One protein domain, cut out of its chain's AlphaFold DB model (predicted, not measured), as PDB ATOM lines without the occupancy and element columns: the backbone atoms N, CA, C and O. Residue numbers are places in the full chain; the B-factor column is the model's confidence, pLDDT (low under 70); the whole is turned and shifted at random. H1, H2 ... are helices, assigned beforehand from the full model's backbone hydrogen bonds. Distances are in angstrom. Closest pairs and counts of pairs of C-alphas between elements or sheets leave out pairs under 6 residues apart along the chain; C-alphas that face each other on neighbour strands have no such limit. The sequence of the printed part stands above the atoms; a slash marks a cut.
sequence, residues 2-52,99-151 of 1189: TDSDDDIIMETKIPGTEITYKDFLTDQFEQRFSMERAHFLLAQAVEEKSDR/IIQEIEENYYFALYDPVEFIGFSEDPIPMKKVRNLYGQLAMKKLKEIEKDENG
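What this domain is: This is residues 2 to 52 and 99 to 151 of the 1189 residues of the protein "Protein CBG21597" of Caenorhabditis briggsae (UniProt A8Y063). Three helices, H2, H3 and H6, meet at steep tilts to make a small core: H2 and H3 form a helical hairpin, and H6 packs on both of them with its earlier residues. H1 packs on the beginning of H2 by a thin contact, while two free stretches stick out: residues 99 to 112, with H4 and H5, and residues 139 to 151, the last part of H6 and the tail after it. The printed part has 104 residues with six named helices, H1 to H6 in chain order, and no named strand; the class is all helix, and the packing is mostly crossed. The whole is loose, with a radius of gyration of the C-alphas of 16.5 A, and elongated, spanning 55 by 33 by 27 A.

How they stand to each other: H1, residues 4 to 10, and H2, residues 21 to 30, only just touch, with 3 pairs of C-alphas within 8 A; the closest C-alphas, of Met 10 and Lys 22, are 5.1 A apart. H2 is the hub, touching three helices. H2 and H3, residues 35 to 52, are a hairpin; they run opposite ways at a steep tilt of 44 degrees, and their closest C-alphas, of Gln 28 and Ala 38, are 5.9 A apart. H3 touches H2 with residues 35 to 42 alone. H6, residues 127 to 144, touches H2 with residues 130 to 137 alone, at a steep tilt of 46 degrees, the same way; the closest C-alphas, of Phe 29 and Tyr 134, are 7.0 A apart. H3 and H6 touch at a steep tilt of 51 degrees, opposite ways, with the C-alphas of Met 35 and Arg 131 closest at 6.6 A. H4, residues 99 to 105, and H5, residues 108 to 111, meet only through their link and touch no helix. In H2 and H4 every O i to N i+4 pair is within hydrogen-bond range; H3 has 12 of 14, H6 13 of 14, and H1 0 of 3, with 1 of 4 O i to N i+3 pairs, while H5 is too short for an O i to N i+4 pair.

Where its parts are: H1 begins at C-alpha 4, (11.193, -0.402, -45.041). H2 is 14.3 A long. H3 is 26.4 A long, ending at C-alpha 52, (7.879, -4.400, -14.506). H6 is 25.7 A long, ending at C-alpha 144, (24.311, 24.038, -39.493).

The domain as a whole: Residues 53 to 98 are not printed, and C-alphas 52 and 99 are 51.8 A apart across the cut. The link from H5 to H6, residues 112 to 126, is long. Mean pLDDT of the printed part is 77.1; residues 2 to 6, 52 and 99 to 123 are under 70.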
ATOM      1  N   THR A   2      14.459  -4.816 -47.433       40.88
ATOM      2  CA  THR A   2      14.263  -3.473 -47.990       40.88
ATOM      3  C   THR A   2      14.346  -2.466 -46.851       40.88
ATOM      4  O   THR A   2      14.060  -2.822 -45.709       40.88
ATOM      5  N   ASP A   3      14.701  -1.217 -47.148       53.97
ATOM      6  CA  ASP A   3      14.909  -0.176 -46.124       53.97
ATOM      7  C   ASP A   3      13.657   0.061 -45.245       53.97
ATOM      8  O   ASP A   3      13.764   0.462 -44.089       53.97
ATOM      9  N   SER A   4      12.475  -0.315 -45.758       60.91
ATOM     10  CA  SER A   4      11.193  -0.402 -45.041       60.91
ATOM     11  C   SER A   4      11.260  -1.097 -43.682       60.91
ATOM     12  O   SER A   4      10.544  -0.713 -42.760       60.91
ATOM     13  N   ASP A   5      12.079  -2.142 -43.568       67.44
ATOM     14  CA  ASP A   5      12.145  -2.976 -42.368       67.44
ATOM     15  C   ASP A   5      13.017  -2.305 -41.293       67.44
ATOM     16  O   ASP A   5      12.931  -2.638 -40.105       67.44
ATOM     17  N   ASP A   6      13.850  -1.336 -41.697       68.75
ATOM     18  CA  ASP A   6      14.786  -0.677 -40.804       68.75
ATOM     19  C   ASP A   6      14.165   0.474 -40.009       68.75
ATOM     20  O   ASP A   6      14.400   0.535 -38.794       68.75
ATOM     21  N   ASP A   7      13.301   1.274 -40.641       78.19
ATOM     22  CA  ASP A   7      12.526   2.353 -40.006       78.19
ATOM     23  C   ASP A   7      11.582   1.838 -38.903       78.19
ATOM     24  O   ASP A   7      11.483   2.447 -37.835       78.19
ATOM     25  N   ILE A   8      10.928   0.686 -39.112       85.25
ATOM     26  CA  ILE A   8       9.931   0.114 -38.181       85.25
ATOM     27  C   ILE A   8      10.508  -0.095 -36.770       85.25
ATOM     28  O   ILE A   8       9.818   0.114 -35.768       85.25
ATOM     29  N   ILE A   9      11.786  -0.476 -36.670       87.06
ATOM     30  CA  ILE A   9      12.449  -0.639 -35.369       87.06
ATOM     31  C   ILE A   9      12.708   0.723 -34.710       87.06
ATOM     32  O   ILE A   9      12.541   0.841 -33.503       87.06
ATOM     33  N   MET A  10      13.045   1.768 -35.465       90.69
ATOM     34  CA  MET A  10      13.340   3.091 -34.893       90.69
ATOM     35  C   MET A  10      12.074   3.816 -34.402       90.69
ATOM     36  O   MET A  10      12.117   4.500 -33.380       90.69
ATOM     37  N   GLU A  11      10.935   3.594 -35.062       94.06
ATOM     38  CA  GLU A  11       9.611   4.083 -34.640       94.06
ATOM     39  C   GLU A  11       8.987   3.253 -33.488       94.06
ATOM     40  O   GLU A  11       7.889   3.553 -33.007       94.06
ATOM     41  N   THR A  12       9.664   2.203 -33.003       93.44
ATOM     42  CA  THR A  12       9.189   1.405 -31.859       93.44
ATOM     43  C   THR A  12       9.257   2.216 -30.560       93.44
ATOM     44  O   THR A  12      10.254   2.871 -30.269       93.44
ATOM     45  N   LYS A  13       8.192   2.172 -29.748       94.94
ATOM     46  CA  LYS A  13       8.110   2.891 -28.464       94.94
ATOM     47  C   LYS A  13       8.809   2.146 -27.331       94.94
ATOM     48  O   LYS A  13       8.575   0.948 -27.154       94.94
ATOM     49  N   ILE A  14       9.572   2.863 -26.497       92.88
ATOM     50  CA  ILE A  14      10.186   2.283 -25.288       92.88
ATOM     51  C   ILE A  14       9.066   1.738 -24.386       92.88
ATOM     52  O   ILE A  14       8.140   2.498 -24.072       92.88
ATOM     53  N   PRO A  15       9.113   0.459 -23.947       91.75
ATOM     54  CA  PRO A  15       8.017  -0.182 -23.223       91.75
ATOM     55  C   PRO A  15       7.541   0.634 -22.015       91.75
ATOM     56  O   PRO A  15       8.253   0.767 -21.032       91.75
ATOM     57  N   GLY A  16       6.321   1.176 -22.046       90.00
ATOM     58  CA  GLY A  16       5.841   2.039 -20.953       90.00
ATOM     59  C   GLY A  16       6.422   3.461 -20.985       90.00
ATOM     60  O   GLY A  16       6.758   4.033 -19.943       90.00
ATOM     61  N   THR A  17       6.546   4.018 -22.187       92.38
ATOM     62  CA  THR A  17       6.552   5.455 -22.500       92.38
ATOM     63  C   THR A  17       5.730   5.673 -23.775       92.38
ATOM     64  O   THR A  17       5.324   4.706 -24.422       92.38
ATOM     65  N   GLU A  18       5.533   6.930 -24.173       94.75
ATOM     66  CA  GLU A  18       5.070   7.254 -25.528       94.75
ATOM     67  C   GLU A  18       6.211   7.564 -26.514       94.75
ATOM     68  O   GLU A  18       5.927   7.750 -27.696       94.75
ATOM     69  N   ILE A  19       7.458   7.585 -26.031       95.50
ATOM     70  CA  ILE A  19       8.688   8.010 -26.716       95.50
ATOM     71  C   ILE A  19       9.196   6.866 -27.607       95.50
ATOM     72  O   ILE A  19       9.300   5.725 -27.141       95.50
ATOM     73  N   THR A  20       9.512   7.145 -28.875       96.31
ATOM     74  CA  THR A  20      10.138   6.156 -29.772       96.31
ATOM     75  C   THR A  20      11.632   5.983 -29.486       96.31
ATOM     76  O   THR A  20      12.269   6.840 -28.870       96.31
ATOM     77  N   TYR A  21      12.227   4.881 -29.949       94.69
ATOM     78  CA  TYR A  21      13.682   4.695 -29.924       94.69
ATOM     79  C   TYR A  21      14.400   5.843 -30.652       94.69
ATOM     80  O   TYR A  21      15.423   6.332 -30.177       94.69
ATOM     81  N   LYS A  22      13.826   6.326 -31.759       96.00
ATOM     82  CA  LYS A  22      14.296   7.482 -32.531       96.00
ATOM     83  C   LYS A  22      14.236   8.795 -31.748       96.00
ATOM     84  O   LYS A  22      15.237   9.507 -31.715       96.00
ATOM     85  N   ASP A  23      13.114   9.094 -31.088       96.75
ATOM     86  CA  ASP A  23      12.962  10.295 -30.250       96.75
ATOM     87  C   ASP A  23      13.986  10.294 -29.110       96.75
ATOM     88  O   ASP A  23      14.683  11.285 -28.895       96.75
ATOM     89  N   PHE A  24      14.119   9.157 -28.417       96.25
ATOM     90  CA  PHE A  24      15.074   8.990 -27.325       96.25
ATOM     91  C   PHE A  24      16.512   9.185 -27.806       96.25
ATOM     92  O   PHE A  24      17.235  10.004 -27.253       96.25
ATOM     93  N   LEU A  25      16.936   8.496 -28.869       95.69
ATOM     94  CA  LEU A  25      18.295   8.640 -29.400       95.69
ATOM     95  C   LEU A  25      18.574  10.047 -29.943       95.69
ATOM     96  O   LEU A  25      19.709  10.504 -29.861       95.69
ATOM     97  N   THR A  26      17.557  10.753 -30.444       96.12
ATOM     98  CA  THR A  26      17.687  12.159 -30.859       96.12
ATOM     99  C   THR A  26      17.886  13.077 -29.652       96.12
ATOM    100  O   THR A  26      18.770  13.929 -29.676       96.12
ATOM    101  N   ASP A  27      17.137  12.873 -28.567       95.69
ATOM    102  CA  ASP A  27      17.337  13.581 -27.296       95.69
ATOM    103  C   ASP A  27      18.728  13.303 -26.689       95.69
ATOM    104  O   ASP A  27      19.435  14.236 -26.314       95.69
ATOM    105  N   GLN A  28      19.183  12.045 -26.676       94.44
ATOM    106  CA  GLN A  28      20.526  11.687 -26.196       94.44
ATOM    107  C   GLN A  28      21.655  12.253 -27.086       94.44
ATOM    108  O   GLN A  28      22.733  12.581 -26.582       94.44
ATOM    109  N   PHE A  29      21.405  12.428 -28.390       93.19
ATOM    110  CA  PHE A  29      22.319  13.094 -29.322       93.19
ATOM    111  C   PHE A  29      22.397  14.609 -29.071       93.19
ATOM    112  O   PHE A  29      23.496  15.157 -28.988       93.19
ATOM    113  N   GLU A  30      21.264  15.293 -28.879       91.94
ATOM    114  CA  GLU A  30      21.235  16.724 -28.517       91.94
ATOM    115  C   GLU A  30      21.825  16.968 -27.106       91.94
ATOM    116  O   GLU A  30      22.447  18.004 -26.863       91.94
ATOM    117  N   GLN A  31      21.733  15.982 -26.202       90.06
ATOM    118  CA  GLN A  31      22.449  15.933 -24.913       90.06
ATOM    119  C   GLN A  31      23.948  15.582 -25.038       90.06
ATOM    120  O   GLN A  31      24.647  15.531 -24.024       90.06
ATOM    121  N   ARG A  32      24.467  15.398 -26.262       89.00
ATOM    122  CA  ARG A  32      25.893  15.178 -26.584       89.00
ATOM    123  C   ARG A  32      26.499  13.901 -25.988       89.00
ATOM    124  O   ARG A  32      27.698  13.864 -25.725       89.00
ATOM    125  N   PHE A  33      25.703  12.850 -25.784       88.12
ATOM    126  CA  PHE A  33      26.231  11.540 -25.383       88.12
ATOM    127  C   PHE A  33      26.749  10.743 -26.582       88.12
ATOM    128  O   PHE A  33      26.109  10.720 -27.637       88.12
ATOM    129  N   SER A  34      27.857  10.014 -26.395       87.06
ATOM    130  CA  SER A  34      28.350   9.029 -27.367       87.06
ATOM    131  C   SER A  34      27.279   8.015 -27.808       87.06
ATOM    132  O   SER A  34      26.349   7.684 -27.067       87.06
ATOM    133  N   MET A  35      27.452   7.478 -29.018       90.44
ATOM    134  CA  MET A  35      26.591   6.454 -29.627       90.44
ATOM    135  C   MET A  35      26.408   5.237 -28.705       90.44
ATOM    136  O   MET A  35      25.296   4.757 -28.497       90.44
ATOM    137  N   GLU A  36      27.507   4.775 -28.107       86.12
ATOM    138  CA  GLU A  36      27.564   3.637 -27.193       86.12
ATOM    139  C   GLU A  36      26.870   3.952 -25.864       86.12
ATOM    140  O   GLU A  36      26.183   3.097 -25.302       86.12
ATOM    141  N   ARG A  37      27.004   5.188 -25.363       87.44
ATOM    142  CA  ARG A  37      26.326   5.620 -24.137       87.44
ATOM    143  C   ARG A  37      24.815   5.715 -24.340       87.44
ATOM    144  O   ARG A  37      24.072   5.279 -23.461       87.44
ATOM    145  N   ALA A  38      24.368   6.231 -25.481       91.19
ATOM    146  CA  ALA A  38      22.954   6.316 -25.829       91.19
ATOM    147  C   ALA A  38      22.331   4.934 -26.100       91.19
ATOM    148  O   ALA A  38      21.233   4.665 -25.614       91.19
ATOM    149  N   HIS A  39      23.045   4.031 -26.787       92.44
ATOM    150  CA  HIS A  39      22.634   2.628 -26.956       92.44
ATOM    151  C   HIS A  39      22.502   1.911 -25.606       92.44
ATOM    152  O   HIS A  39      21.452   1.334 -25.333       92.44
ATOM    153  N   PHE A  40      23.495   2.039 -24.716       89.75
ATOM    154  CA  PHE A  40      23.439   1.473 -23.363       89.75
ATOM    155  C   PHE A  40      22.244   2.001 -22.551       89.75
ATOM    156  O   PHE A  40      21.517   1.222 -21.936       89.75
ATOM    157  N   LEU A  41      22.021   3.321 -22.550       91.62
ATOM    158  CA  LEU A  41      20.903   3.934 -21.823       91.62
ATOM    159  C   LEU A  41      19.543   3.508 -22.392       91.62
ATOM    160  O   LEU A  41      18.591   3.326 -21.633       91.62
ATOM    161  N   LEU A  42      19.455   3.296 -23.708       93.38
ATOM    162  CA  LEU A  42      18.251   2.793 -24.360       93.38
ATOM    163  C   LEU A  42      17.996   1.312 -24.040       93.38
ATOM    164  O   LEU A  42      16.862   0.952 -23.723       93.38
ATOM    165  N   ALA A  43      19.035   0.472 -24.049       91.12
ATOM    166  CA  ALA A  43      18.944  -0.924 -23.622       91.12
ATOM    167  C   ALA A  43      18.452  -1.020 -22.166       91.12
ATOM    168  O   ALA A  43      17.440  -1.672 -21.905       91.12
ATOM    169  N   GLN A  44      19.062  -0.263 -21.246       91.00
ATOM    170  CA  GLN A  44      18.627  -0.174 -19.847       91.00
ATOM    171  C   GLN A  44      17.160   0.289 -19.722       91.00
ATOM    172  O   GLN A  44      16.386  -0.286 -18.953       91.00
ATOM    173  N   ALA A  45      16.737   1.294 -20.501       91.56
ATOM    174  CA  ALA A  45      15.360   1.797 -20.490       91.56
ATOM    175  C   ALA A  45      14.321   0.783 -21.019       91.56
ATOM    176  O   ALA A  45      13.150   0.840 -20.619       91.56
ATOM    177  N   VAL A  46      14.733  -0.142 -21.894       90.88
ATOM    178  CA  VAL A  46      13.921  -1.274 -22.367       90.88
ATOM    179  C   VAL A  46      13.882  -2.390 -21.315       90.88
ATOM    180  O   VAL A  46      12.789  -2.844 -20.956       90.88
ATOM    181  N   GLU A  47      15.032  -2.787 -20.762       88.31
ATOM    182  CA  GLU A  47      15.139  -3.832 -19.734       88.31
ATOM    183  C   GLU A  47      14.337  -3.498 -18.466       88.31
ATOM    184  O   GLU A  47      13.431  -4.256 -18.102       88.31
ATOM    185  N   GLU A  48      14.581  -2.337 -17.840       86.69
ATOM    186  CA  GLU A  48      13.968  -1.934 -16.556       86.69
ATOM    187  C   GLU A  48      12.432  -1.915 -16.572       86.69
ATOM    188  O   GLU A  48      11.778  -1.963 -15.521       86.69
ATOM    189  N   LYS A  49      11.836  -1.794 -17.762       76.94
ATOM    190  CA  LYS A  49      10.385  -1.760 -17.959       76.94
ATOM    191  C   LYS A  49       9.822  -3.067 -18.519       76.94
ATOM    192  O   LYS A  49       8.618  -3.297 -18.369       76.94
ATOM    193  N   SER A  50      10.661  -3.944 -19.071       74.88
ATOM    194  CA  SER A  50      10.290  -5.330 -19.377       74.88
ATOM    195  C   SER A  50       9.984  -6.117 -18.093       74.88
ATOM    196  O   SER A  50       8.906  -6.705 -17.971       74.88
ATOM    197  N   ASP A  51      10.839  -6.017 -17.071       72.00
ATOM    198  CA  ASP A  51      10.661  -6.750 -15.811       72.00
ATOM    199  C   ASP A  51       9.464  -6.248 -14.991       72.00
ATOM    200  O   ASP A  51       8.763  -7.046 -14.369       72.00
ATOM    201  N   ARG A  52       9.123  -4.953 -15.083       68.44
ATOM    202  CA  ARG A  52       7.879  -4.400 -14.506       68.44
ATOM    203  C   ARG A  52       6.599  -4.946 -15.156       68.44
ATOM    204  O   ARG A  52       5.523  -4.751 -14.594       68.44
ATOM    205  N   ILE A  99      39.297   0.638 -56.939       35.41
ATOM    206  CA  ILE A  99      38.971  -0.125 -55.722       35.41
ATOM    207  C   ILE A  99      40.109  -0.038 -54.690       35.41
ATOM    208  O   ILE A  99      39.870  -0.112 -53.495       35.41
ATOM    209  N   ILE A 100      41.361   0.140 -55.130       36.09
ATOM    210  CA  ILE A 100      42.497   0.316 -54.212       36.09
ATOM    211  C   ILE A 100      42.450   1.709 -53.571       36.09
ATOM    212  O   ILE A 100      42.718   1.827 -52.384       36.09
ATOM    213  N   GLN A 101      42.057   2.731 -54.334       34.22
ATOM    214  CA  GLN A 101      41.927   4.114 -53.864       34.22
ATOM    215  C   GLN A 101      40.739   4.273 -52.891       34.22
ATOM    216  O   GLN A 101      40.897   4.791 -51.792       34.22
ATOM    217  N   GLU A 102      39.603   3.660 -53.230       34.38
ATOM    218  CA  GLU A 102      38.384   3.526 -52.410       34.38
ATOM    219  C   GLU A 102      38.647   2.809 -51.056       34.38
ATOM    220  O   GLU A 102      37.948   3.040 -50.069       34.38
ATOM    221  N   ILE A 103      39.708   1.988 -50.972       37.09
ATOM    222  CA  ILE A 103      40.199   1.295 -49.756       37.09
ATOM    223  C   ILE A 103      41.225   2.133 -48.951       37.09
ATOM    224  O   ILE A 103      41.583   1.782 -47.818       37.09
ATOM    225  N   GLU A 104      41.729   3.238 -49.500       36.66
ATOM    226  CA  GLU A 104      42.596   4.177 -48.774       36.66
ATOM    227  C   GLU A 104      41.806   5.287 -48.074       36.66
ATOM    228  O   GLU A 104      42.230   5.719 -47.003       36.66
ATOM    229  N   GLU A 105      40.638   5.646 -48.608       38.44
ATOM    230  CA  GLU A 105      39.733   6.672 -48.071       38.44
ATOM    231  C   GLU A 105      38.909   6.146 -46.864       38.44
ATOM    232  O   GLU A 105      38.974   6.719 -45.777       38.44
ATOM    233  N   ASN A 106      38.262   4.973 -46.981       39.00
ATOM    234  CA  ASN A 106      37.400   4.341 -45.952       39.00
ATOM    235  C   ASN A 106      38.155   3.732 -44.737       39.00
ATOM    236  O   ASN A 106      37.862   2.614 -44.302       39.00
ATOM    237  N   TYR A 107      39.207   4.383 -44.226       38.38
ATOM    238  CA  TYR A 107      40.137   3.735 -43.290       38.38
ATOM    239  C   TYR A 107      40.063   4.222 -41.825       38.38
ATOM    240  O   TYR A 107      40.271   3.438 -40.890       38.38
ATOM    241  N   TYR A 108      39.794   5.505 -41.586       43.00
ATOM    242  CA  TYR A 108      40.003   6.128 -40.270       43.00
ATOM    243  C   TYR A 108      39.021   5.673 -39.186       43.00
ATOM    244  O   TYR A 108      39.409   5.535 -38.018       43.00
ATOM    245  N   PHE A 109      37.767   5.414 -39.560       41.41
ATOM    246  CA  PHE A 109      36.675   5.138 -38.628       41.41
ATOM    247  C   PHE A 109      36.962   3.965 -37.680       41.41
ATOM    248  O   PHE A 109      36.608   4.021 -36.504       41.41
ATOM    249  N   ALA A 110      37.702   2.946 -38.130       42.22
ATOM    250  CA  ALA A 110      37.983   1.748 -37.343       42.22
ATOM    251  C   ALA A 110      38.656   2.029 -35.977       42.22
ATOM    252  O   ALA A 110      38.546   1.228 -35.050       42.22
ATOM    253  N   LEU A 111      39.364   3.153 -35.807       40.06
ATOM    254  CA  LEU A 111      39.928   3.580 -34.512       40.06
ATOM    255  C   LEU A 111      38.867   3.948 -33.456       40.06
ATOM    256  O   LEU A 111      39.155   3.891 -32.254       40.06
ATOM    257  N   TYR A 112      37.659   4.295 -33.891       49.50
ATOM    258  CA  TYR A 112      36.516   4.660 -33.053       49.50
ATOM    259  C   TYR A 112      35.362   3.662 -33.151       49.50
ATOM    260  O   TYR A 112      34.615   3.573 -32.186       49.50
ATOM    261  N   ASP A 113      35.280   2.878 -34.233       47.16
ATOM    262  CA  ASP A 113      34.331   1.775 -34.417       47.16
ATOM    263  C   ASP A 113      34.255   0.882 -33.160       47.16
ATOM    264  O   ASP A 113      35.235   0.183 -32.846       47.16
ATOM    265  N   PRO A 114      33.139   0.918 -32.402       47.25
ATOM    266  CA  PRO A 114      32.959   0.042 -31.258       47.25
ATOM    267  C   PRO A 114      32.909  -1.401 -31.752       47.25
ATOM    268  O   PRO A 114      32.257  -1.704 -32.750       47.25
ATOM    269  N   VAL A 115      33.589  -2.304 -31.042       44.00
ATOM    270  CA  VAL A 115      33.554  -3.731 -31.370       44.00
ATOM    271  C   VAL A 115      32.119  -4.215 -31.191       44.00
ATOM    272  O   VAL A 115      31.649  -4.337 -30.062       44.00
ATOM    273  N   GLU A 116      31.416  -4.484 -32.295       43.44
ATOM    274  CA  GLU A 116      30.087  -5.089 -32.230       43.44
ATOM    275  C   GLU A 116      30.201  -6.414 -31.461       43.44
ATOM    276  O   GLU A 116      30.936  -7.326 -31.851       43.44
ATOM    277  N   PHE A 117      29.517  -6.509 -30.318       40.41
ATOM    278  CA  PHE A 117      29.577  -7.688 -29.461       40.41
ATOM    279  C   PHE A 117      28.785  -8.833 -30.103       40.41
ATOM    280  O   PHE A 117      27.622  -9.069 -29.788       40.41
ATOM    281  N   ILE A 118      29.465  -9.618 -30.946       40.09
ATOM    282  CA  ILE A 118      28.959 -10.834 -31.625       40.09
ATOM    283  C   ILE A 118      28.407 -11.897 -30.630       40.09
ATOM    284  O   ILE A 118      27.840 -12.908 -31.036       40.09
ATOM    285  N   GLY A 119      28.538 -11.682 -29.314       36.19
ATOM    286  CA  GLY A 119      27.986 -12.529 -28.253       36.19
ATOM    287  C   GLY A 119      26.545 -12.233 -27.805       36.19
ATOM    288  O   GLY A 119      25.996 -13.069 -27.091       36.19
ATOM    289  N   PHE A 120      25.925 -11.108 -28.188       42.91
ATOM    290  CA  PHE A 120      24.561 -10.746 -27.758       42.91
ATOM    291  C   PHE A 120      23.565 -10.749 -28.925       42.91
ATOM    292  O   PHE A 120      23.154  -9.712 -29.437       42.91
ATOM    293  N   SER A 121      23.121 -11.942 -29.330       44.84
ATOM    294  CA  SER A 121      22.089 -12.130 -30.367       44.84
ATOM    295  C   SER A 121      20.661 -11.760 -29.927       44.84
ATOM    296  O   SER A 121      19.710 -12.072 -30.639       44.84
ATOM    297  N   GLU A 122      20.503 -11.144 -28.753       59.62
ATOM    298  CA  GLU A 122      19.222 -10.749 -28.151       59.62
ATOM    299  C   GLU A 122      19.134  -9.234 -27.868       59.62
ATOM    300  O   GLU A 122      18.116  -8.772 -27.355       59.62
ATOM    301  N   ASP A 123      20.156  -8.445 -28.239       68.56
ATOM    302  CA  ASP A 123      20.114  -6.979 -28.148       68.56
ATOM    303  C   ASP A 123      18.906  -6.439 -28.948       68.56
ATOM    304  O   ASP A 123      18.836  -6.635 -30.167       68.56
ATOM    305  N   PRO A 124      17.950  -5.722 -28.320       72.44
ATOM    306  CA  PRO A 124      16.686  -5.353 -28.967       72.44
ATOM    307  C   PRO A 124      16.844  -4.305 -30.082       72.44
ATOM    308  O   PRO A 124      15.887  -4.028 -30.807       72.44
ATOM    309  N   ILE A 125      18.026  -3.690 -30.199       83.69
ATOM    310  CA  ILE A 125      18.355  -2.646 -31.172       83.69
ATOM    311  C   ILE A 125      19.813  -2.845 -31.623       83.69
ATOM    312  O   ILE A 125      20.725  -2.623 -30.822       83.69
ATOM    313  N   PRO A 126      20.069  -3.216 -32.892       88.06
ATOM    314  CA  PRO A 126      21.430  -3.343 -33.407       88.06
ATOM    315  C   PRO A 126      22.177  -2.002 -33.392       88.06
ATOM    316  O   PRO A 126      21.648  -0.996 -33.874       88.06
ATOM    317  N   MET A 127      23.431  -1.996 -32.923       87.94
ATOM    318  CA  MET A 127      24.279  -0.792 -32.836       87.94
ATOM    319  C   MET A 127      24.355  -0.026 -34.167       87.94
ATOM    320  O   MET A 127      24.248   1.200 -34.187       87.94
ATOM    321  N   LYS A 128      24.431  -0.740 -35.300       89.00
ATOM    322  CA  LYS A 128      24.373  -0.168 -36.655       89.00
ATOM    323  C   LYS A 128      23.179   0.776 -36.894       89.00
ATOM    324  O   LYS A 128      23.326   1.758 -37.617       89.00
ATOM    325  N   LYS A 129      22.013   0.543 -36.278       90.06
ATOM    326  CA  LYS A 129      20.850   1.444 -36.410       90.06
ATOM    327  C   LYS A 129      21.032   2.746 -35.636       90.06
ATOM    328  O   LYS A 129      20.718   3.815 -36.159       90.06
ATOM    329  N   VAL A 130      21.599   2.663 -34.430       92.44
ATOM    330  CA  VAL A 130      21.982   3.844 -33.641       92.44
ATOM    331  C   VAL A 130      23.033   4.651 -34.399       92.44
ATOM    332  O   VAL A 130      22.861   5.855 -34.561       92.44
ATOM    333  N   ARG A 131      24.049   3.978 -34.957       91.75
ATOM    334  CA  ARG A 131      25.095   4.568 -35.807       91.75
ATOM    335  C   ARG A 131      24.521   5.319 -37.009       91.75
ATOM    336  O   ARG A 131      24.901   6.462 -37.239       91.75
ATOM    337  N   ASN A 132      23.580   4.713 -37.735       92.06
ATOM    338  CA  ASN A 132      22.928   5.341 -38.887       92.06
ATOM    339  C   ASN A 132      22.127   6.594 -38.489       92.06
ATOM    340  O   ASN A 132      22.267   7.629 -39.140       92.06
ATOM    341  N   LEU A 133      21.328   6.537 -37.414       94.56
ATOM    342  CA  LEU A 133      20.578   7.705 -36.930       94.56
ATOM    343  C   LEU A 133      21.517   8.816 -36.440       94.56
ATOM    344  O   LEU A 133      21.353   9.972 -36.823       94.56
ATOM    345  N   TYR A 134      22.528   8.469 -35.643       95.06
ATOM    346  CA  TYR A 134      23.547   9.415 -35.185       95.06
ATOM    347  C   TYR A 134      24.290  10.059 -36.365       95.06
ATOM    348  O   TYR A 134      24.533  11.262 -36.336       95.06
ATOM    349  N   GLY A 135      24.592   9.295 -37.420       94.25
ATOM    350  CA  GLY A 135      25.198   9.803 -38.652       94.25
ATOM    351  C   GLY A 135      24.295  10.804 -39.373       94.25
ATOM    352  O   GLY A 135      24.748  11.886 -39.733       94.25
ATOM    353  N   GLN A 136      22.998  10.513 -39.506       94.94
ATOM    354  CA  GLN A 136      22.026  11.447 -40.097       94.94
ATOM    355  C   GLN A 136      21.883  12.744 -39.282       94.94
ATOM    356  O   GLN A 136      21.841  13.836 -39.856       94.94
ATOM    357  N   LEU A 137      21.831  12.643 -37.949       96.12
ATOM    358  CA  LEU A 137      21.743  13.798 -37.050       96.12
ATOM    359  C   LEU A 137      23.029  14.641 -37.090       96.12
ATOM    360  O   LEU A 137      22.961  15.862 -37.236       96.12
ATOM    361  N   ALA A 138      24.199  14.004 -37.065       94.81
ATOM    362  CA  ALA A 138      25.489  14.669 -37.219       94.81
ATOM    363  C   ALA A 138      25.642  15.328 -38.597       94.81
ATOM    364  O   ALA A 138      25.968  16.508 -38.666       94.81
ATOM    365  N   MET A 139      25.296  14.646 -39.693       94.94
ATOM    366  CA  MET A 139      25.296  15.221 -41.047       94.94
ATOM    367  C   MET A 139      24.281  16.356 -41.243       94.94
ATOM    368  O   MET A 139      24.423  17.140 -42.187       94.94
ATOM    369  N   LYS A 140      23.272  16.481 -40.371       95.62
ATOM    370  CA  LYS A 140      22.420  17.675 -40.275       95.62
ATOM    371  C   LYS A 140      23.154  18.806 -39.547       95.62
ATOM    372  O   LYS A 140      23.300  19.880 -40.123       95.62
ATOM    373  N   LYS A 141      23.691  18.557 -38.346       94.12
ATOM    374  CA  LYS A 141      24.455  19.549 -37.558       94.12
ATOM    375  C   LYS A 141      25.688  20.081 -38.299       94.12
ATOM    376  O   LYS A 141      25.933  21.281 -38.287       94.12
ATOM    377  N   LEU A 142      26.415  19.231 -39.024       92.38
ATOM    378  CA  LEU A 142      27.571  19.601 -39.856       92.38
ATOM    379  C   LEU A 142      27.233  20.622 -40.957       92.38
ATOM    380  O   LEU A 142      28.115  21.357 -41.396       92.38
ATOM    381  N   LYS A 143      25.964  20.693 -41.385       92.25
ATOM    382  CA  LYS A 143      25.443  21.686 -42.344       92.25
ATOM    383  C   LYS A 143      24.896  22.945 -41.659       92.25
ATOM    384  O   LYS A 143      24.632  23.929 -42.341       92.25
ATOM    385  N   GLU A 144      24.722  22.908 -40.338       93.12
ATOM    386  CA  GLU A 144      24.311  24.038 -39.493       93.12
ATOM    387  C   GLU A 144      25.531  24.802 -38.921       93.12
ATOM    388  O   GLU A 144      25.388  25.965 -38.553       93.12
ATOM    389  N   ILE A 145      26.733  24.200 -38.897       91.56
ATOM    390  CA  ILE A 145      27.998  24.857 -38.497       91.56
ATOM    391  C   ILE A 145      28.358  25.988 -39.473       91.56
ATOM    392  O   ILE A 145      28.558  25.764 -40.671       91.56
ATOM    393  N   GLU A 146      28.523  27.207 -38.953       88.44
ATOM    394  CA  GLU A 146      28.917  28.352 -39.772       88.44
ATOM    395  C   GLU A 146      30.403  28.299 -40.166       88.44
ATOM    396  O   GLU A 146      31.310  28.464 -39.344       88.44
ATOM    397  N   LYS A 147      30.646  28.167 -41.472       88.81
ATOM    398  CA  LYS A 147      31.955  28.352 -42.112       88.81
ATOM    399  C   LYS A 147      32.050  29.749 -42.740       88.81
ATOM    400  O   LYS A 147      31.031  30.378 -43.035       88.81
ATOM    401  N   ASP A 148      33.262  30.270 -42.896       86.50
ATOM    402  CA  ASP A 148      33.529  31.492 -43.663       86.50
ATOM    403  C   ASP A 148      33.772  31.209 -45.158       86.50
ATOM    404  O   ASP A 148      33.683  30.070 -45.615       86.50
ATOM    405  N   GLU A 149      34.069  32.258 -45.931       85.62
ATOM    406  CA  GLU A 149      34.297  32.188 -47.385       85.62
ATOM    407  C   GLU A 149      35.462  31.262 -47.789       85.62
ATOM    408  O   GLU A 149      35.510  30.804 -48.928       85.62
ATOM    409  N   ASN A 150      36.369  30.941 -46.859       82.56
ATOM    410  CA  ASN A 150      37.493  30.024 -47.067       82.56
ATOM    411  C   ASN A 150      37.204  28.611 -46.515       82.56
ATOM    412  O   ASN A 150      38.109  27.780 -46.428       82.56
ATOM    413  N   GLY A 151      35.961  28.329 -46.108       83.31
ATOM    414  CA  GLY A 151      35.559  27.056 -45.507       83.31
ATOM    415  C   GLY A 151      35.993  26.880 -44.047       83.31
ATOM    416  O   GLY A 151      35.893  25.770 -43.519       83.31
TER     417      GLY A 151